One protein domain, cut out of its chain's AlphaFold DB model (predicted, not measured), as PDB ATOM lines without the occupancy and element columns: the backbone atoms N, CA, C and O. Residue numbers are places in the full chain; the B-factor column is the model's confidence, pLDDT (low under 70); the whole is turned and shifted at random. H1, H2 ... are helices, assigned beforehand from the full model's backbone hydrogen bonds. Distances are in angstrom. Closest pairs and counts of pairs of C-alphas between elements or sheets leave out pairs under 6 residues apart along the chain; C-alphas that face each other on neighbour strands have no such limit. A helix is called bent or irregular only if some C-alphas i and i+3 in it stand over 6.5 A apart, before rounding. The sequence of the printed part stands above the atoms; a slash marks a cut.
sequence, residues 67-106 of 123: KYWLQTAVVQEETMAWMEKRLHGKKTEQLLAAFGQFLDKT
ATOM      1  N   LYS A  67      28.633 -34.142 129.730       85.75
ATOM      2  CA  LYS A  67      28.653 -32.717 129.393       85.75
ATOM      3  C   LYS A  67      27.806 -32.421 128.155       85.75
ATOM      4  O   LYS A  67      26.960 -31.532 128.195       85.75
ATOM      5  N   TYR A  68      28.007 -33.177 127.078       85.38
ATOM      6  CA  TYR A  68      27.258 -33.021 125.834       85.38
ATOM      7  C   TYR A  68      25.755 -33.245 126.042       85.38
ATOM      8  O   TYR A  68      24.933 -32.474 125.546       85.38
ATOM      9  N   TRP A  69      25.381 -34.270 126.811       88.19
ATOM     10  CA  TRP A  69      23.982 -34.537 127.147       88.19
ATOM     11  C   TRP A  69      23.357 -33.417 127.969       88.19
ATOM     12  O   TRP A  69      22.255 -32.987 127.647       88.19
ATOM     13  N   LEU A  70      24.063 -32.916 128.985       87.00
ATOM     14  CA  LEU A  70      23.573 -31.817 129.812       87.00
ATOM     15  C   LEU A  70      23.369 -30.552 128.974       87.00
ATOM     16  O   LEU A  70      22.314 -29.932 129.047       87.00
ATOM     17  N   GLN A  71      24.343 -30.211 128.128       85.12
ATOM     18  CA  GLN A  71      24.231 -29.083 127.203       85.12
ATOM     19  C   GLN A  71      23.044 -29.252 126.255       85.12
ATOM     20  O   GLN A  71      22.264 -28.324 126.077       85.12
ATOM     21  N   THR A  72      22.877 -30.444 125.681       85.75
ATOM     22  CA  THR A  72      21.773 -30.731 124.759       85.75
ATOM     23  C   THR A  72      20.423 -30.613 125.460       85.75
ATOM     24  O   THR A  72      19.512 -30.007 124.907       85.75
ATOM     25  N   ALA A  73      20.296 -31.141 126.678       85.00
ATOM     26  CA  ALA A  73      19.065 -31.063 127.457       85.00
ATOM     27  C   ALA A  73      18.704 -29.612 127.811       85.00
ATOM     28  O   ALA A  73      17.561 -29.208 127.621       85.00
ATOM     29  N   VAL A  74      19.681 -28.810 128.251       86.62
ATOM     30  CA  VAL A  74      19.467 -27.385 128.556       86.62
ATOM     31  C   VAL A  74      19.062 -26.616 127.301       86.62
ATOM     32  O   VAL A  74      18.062 -25.908 127.319       86.62
ATOM     33  N   VAL A  75      19.777 -26.800 126.189       83.12
ATOM     34  CA  VAL A  75      19.458 -26.121 124.923       83.12
ATOM     35  C   VAL A  75      18.071 -26.511 124.418       83.12
ATOM     36  O   VAL A  75      17.343 -25.655 123.918       83.12
ATOM     37  N   GLN A  76      17.684 -27.781 124.541       84.12
ATOM     38  CA  GLN A  76      16.344 -28.234 124.167       84.12
ATOM     39  C   GLN A  76      15.272 -27.546 125.009       84.12
ATOM     40  O   GLN A  76      14.334 -26.994 124.438       84.12
ATOM     41  N   GLU A  77      15.436 -27.512 126.330       88.38
ATOM     42  CA  GLU A  77      14.488 -26.861 127.235       88.38
ATOM     43  C   GLU A  77      14.385 -25.353 126.962       88.38
ATOM     44  O   GLU A  77      13.291 -24.815 126.804       88.38
ATOM     45  N   GLU A  78      15.520 -24.668 126.798       84.62
ATOM     46  CA  GLU A  78      15.558 -23.245 126.443       84.62
ATOM     47  C   GLU A  78      14.907 -22.975 125.085       84.62
ATOM     48  O   GLU A  78      14.187 -21.989 124.921       84.62
ATOM     49  N   THR A  79      15.122 -23.861 124.110       84.19
ATOM     50  CA  THR A  79      14.505 -23.758 122.784       84.19
ATOM     51  C   THR A  79      12.995 -23.931 122.882       84.19
ATOM     52  O   THR A  79      12.257 -23.144 122.290       84.19
ATOM     53  N   MET A  80      12.516 -24.911 123.651       86.12
ATOM     54  CA  MET A  80      11.085 -25.125 123.882       86.12
ATOM     55  C   MET A  80      10.449 -23.928 124.590       86.12
ATOM     56  O   MET A  80       9.448 -23.408 124.102       86.12
ATOM     57  N   ALA A  81      11.065 -23.419 125.659       85.38
ATOM     58  CA  ALA A  81      10.594 -22.237 126.375       85.38
ATOM     59  C   ALA A  81      10.605 -20.978 125.490       85.38
ATOM     60  O   ALA A  81       9.681 -20.158 125.522       85.38
ATOM     61  N   TRP A  82      11.632 -20.814 124.652       84.12
ATOM     62  CA  TRP A  82      11.691 -19.729 123.677       84.12
ATOM     63  C   TRP A  82      10.581 -19.853 122.635       84.12
ATOM     64  O   TRP A  82       9.914 -18.857 122.345       84.12
ATOM     65  N   MET A  83      10.356 -21.051 122.090       82.88
ATOM     66  CA  MET A  83       9.286 -21.309 121.127       82.88
ATOM     67  C   MET A  83       7.923 -21.051 121.748       82.88
ATOM     68  O   MET A  83       7.113 -20.358 121.138       82.88
ATOM     69  N   GLU A  84       7.690 -21.526 122.969       84.88
ATOM     70  CA  GLU A  84       6.473 -21.241 123.713       84.88
ATOM     71  C   GLU A  84       6.286 -19.731 123.840       84.88
ATOM     72  O   GLU A  84       5.308 -19.201 123.328       84.88
ATOM     73  N   LYS A  85       7.263 -18.990 124.370       84.69
ATOM     74  CA  LYS A  85       7.186 -17.523 124.483       84.69
ATOM     75  C   LYS A  85       6.948 -16.821 123.141       84.69
ATOM     76  O   LYS A  85       6.269 -15.796 123.084       84.69
ATOM     77  N   ARG A  86       7.538 -17.327 122.055       79.06
ATOM     78  CA  ARG A  86       7.445 -16.743 120.708       79.06
ATOM     79  C   ARG A  86       6.080 -16.994 120.073       79.06
ATOM     80  O   ARG A  86       5.603 -16.133 119.334       79.06
ATOM     81  N   LEU A  87       5.496 -18.164 120.316       80.06
ATOM     82  CA  LEU A  87       4.266 -18.641 119.684       80.06
ATOM     83  C   LEU A  87       3.028 -18.411 120.560       80.06
ATOM     84  O   LEU A  87       1.918 -18.348 120.034       80.06
ATOM     85  N   HIS A  88       3.202 -18.230 121.869       80.94
ATOM     86  CA  HIS A  88       2.116 -18.012 122.813       80.94
ATOM     87  C   HIS A  88       1.303 -16.769 122.428       80.94
ATOM     88  O   HIS A  88       1.840 -15.680 122.219       80.94
ATOM     89  N   GLY A  89      -0.012 -16.948 122.290       76.38
ATOM     90  CA  GLY A  89      -0.946 -15.888 121.905       76.38
ATOM     91  C   GLY A  89      -0.920 -15.484 120.424       76.38
ATOM     92  O   GLY A  89      -1.731 -14.648 120.022       76.38
ATOM     93  N   LYS A  90      -0.049 -16.065 119.583       80.06
ATOM     94  CA  LYS A  90      -0.082 -15.830 118.131       80.06
ATOM     95  C   LYS A  90      -1.091 -16.760 117.464       80.06
ATOM     96  O   LYS A  90      -1.053 -17.972 117.646       80.06
ATOM     97  N   LYS A  91      -1.969 -16.195 116.633       81.81
ATOM     98  CA  LYS A  91      -2.862 -16.981 115.772       81.81
ATOM     99  C   LYS A  91      -2.074 -17.554 114.595       81.81
ATOM    100  O   LYS A  91      -1.252 -16.849 114.007       81.81
ATOM    101  N   THR A  92      -2.374 -18.790 114.210       79.00
ATOM    102  CA  THR A  92      -1.735 -19.492 113.083       79.00
ATOM    103  C   THR A  92      -1.748 -18.667 111.792       79.00
ATOM    104  O   THR A  92      -0.739 -18.587 111.100       79.00
ATOM    105  N   GLU A  93      -2.846 -17.963 111.517       82.25
ATOM    106  CA  GLU A  93      -2.999 -17.081 110.349       82.25
ATOM    107  C   GLU A  93      -1.979 -15.929 110.331       82.25
ATOM    108  O   GLU A  93      -1.431 -15.591 109.284       82.25
ATOM    109  N   GLN A  94      -1.664 -15.357 111.498       81.44
ATOM    110  CA  GLN A  94      -0.690 -14.266 111.620       81.44
ATOM    111  C   GLN A  94       0.747 -14.766 111.455       81.44
ATOM    112  O   GLN A  94       1.588 -14.060 110.902       81.44
ATOM    113  N   LEU A  95       1.032 -15.984 111.924       80.75
ATOM    114  CA  LEU A  95       2.322 -16.642 111.711       80.75
ATOM    115  C   LEU A  95       2.536 -16.961 110.230       80.75
ATOM    116  O   LEU A  95       3.607 -16.677 109.700       80.75
ATOM    117  N   LEU A  96       1.504 -17.479 109.558       79.62
ATOM    118  CA  LEU A  96       1.553 -17.802 108.135       79.62
ATOM    119  C   LEU A  96       1.757 -16.545 107.279       79.62
ATOM    120  O   LEU A  96       2.621 -16.532 106.405       79.62
ATOM    121  N   ALA A  97       1.035 -15.461 107.578       82.94
ATOM    122  CA  ALA A  97       1.214 -14.181 106.897       82.94
ATOM    123  C   ALA A  97       2.623 -13.599 107.116       82.94
ATOM    124  O   ALA A  97       3.252 -13.127 106.170       82.94
ATOM    125  N   ALA A  98       3.151 -13.669 108.343       79.31
ATOM    126  CA  ALA A  98       4.508 -13.218 108.644       79.31
ATOM    127  C   ALA A  98       5.581 -14.057 107.929       79.31
ATOM    128  O   ALA A  98       6.599 -13.514 107.504       79.31
ATOM    129  N   PHE A  99       5.352 -15.365 107.779       80.94
ATOM    130  CA  PHE A  99       6.238 -16.254 107.033       80.94
ATOM    131  C   PHE A  99       6.195 -15.974 105.525       80.94
ATOM    132  O   PHE A  99       7.247 -15.874 104.902       80.94
ATOM    133  N   GLY A 100       5.008 -15.743 104.954       81.50
ATOM    134  CA  GLY A 100       4.862 -15.306 103.560       81.50
ATOM    135  C   GLY A 100       5.620 -14.004 103.286       81.50
ATOM    136  O   GLY A 100       6.476 -13.959 102.412       81.50
ATOM    137  N   GLN A 101       5.434 -12.989 104.137       82.75
ATOM    138  CA  GLN A 101       6.179 -11.726 104.041       82.75
ATOM    139  C   GLN A 101       7.696 -11.884 104.212       82.75
ATOM    140  O   GLN A 101       8.459 -11.029 103.761       82.75
ATOM    141  N   PHE A 102       8.150 -12.912 104.930       80.69
ATOM    142  CA  PHE A 102       9.572 -13.219 105.047       80.69
ATOM    143  C   PHE A 102      10.109 -13.801 103.738       80.69
ATOM    144  O   PHE A 102      11.127 -13.319 103.250       80.69
ATOM    145  N   LEU A 103       9.407 -14.772 103.145       79.56
ATOM    146  CA  LEU A 103       9.780 -15.353 101.854       79.56
ATOM    147  C   LEU A 103       9.782 -14.304 100.739       79.56
ATOM    148  O   LEU A 103      10.737 -14.246  99.970       79.56
ATOM    149  N   ASP A 104       8.810 -13.393 100.731       79.44
ATOM    150  CA  ASP A 104       8.752 -12.289  99.764       79.44
ATOM    151  C   ASP A 104       9.956 -11.333  99.868       79.44
ATOM    152  O   ASP A 104      10.304 -10.639  98.912       79.44
ATOM    153  N   LYS A 105      10.618 -11.283 101.034       78.50
ATOM    154  CA  LYS A 105      11.839 -10.488 101.255       78.50
ATOM    155  C   LYS A 105      13.114 -11.240 100.898       78.50
ATOM    156  O   LYS A 105      14.170 -10.610 100.798       78.50
ATOM    157  N   THR A 106      13.050 -12.560 100.735       76.44
ATOM    158  CA  THR A 106      14.213 -13.333 100.306       76.44
ATOM    159  C   THR A 106      14.432 -13.118  98.815       76.44
ATOM    160  O   THR A 106      13.546 -13.336  97.994       76.44
TER     161      THR A 106
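Overview. This is residues 67 to 106 of the 123 residues of the protein "Toxin-antitoxin system HicB family antitoxin" of candidate division KSB1 bacterium (UniProt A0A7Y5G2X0). One long helix, H1, and a shorter one, H2, make an open L, with a four-residue link at the corner and no packed core between the two arms. H1 makes most of the longest axis, and H2 turns off near its last residue as the short arm. The printed part has 40 residues, with two named helices in the order H1, H2 and no named strand; its class is all helix. It is extended, with a radius of gyration of the C-alphas of 14.5 A, and flat in outline, spanning 41 by 26 by 9 A.

Arrangement. H1, residues 67 to 87, is the longest helix. A tight link of 4 residues, 88 to 91, joins it to H2, residues 92 to 103. H1 and H2 are apart, but only just, the closest C-alphas of the two being 8.4 A apart; they form no hairpin. Residues 67 to 86, 88 to 94 and 96 to 106 stand free, with no C-alpha 8 or more places along the chain within 10 A. In H1 and H2 every O i to N i+4 pair is within hydrogen-bond range. Neither helix is bent.

Along the chain. H1 has 21 residues, Lys 67 to Leu 87, and measures 29.8 A from first to last C-alpha. It begins at C-alpha 67 (28.653, -32.717, 129.393) and ends at C-alpha 87 (4.266, -18.641, 119.684). H2 has 12 residues, Thr 92 to Leu 103, and measures 16.6 A, ending at C-alpha 103 (9.780, -15.353, 101.854).

Size, cuts and confidence. The two C-alphas farthest apart, those of Lys 67 and Asp 104, are 41.1 A apart. The printed part has no cut, and its one link between helices is tight. The mean pLDDT of the printed part is 82.6, and no printed residue is under 70.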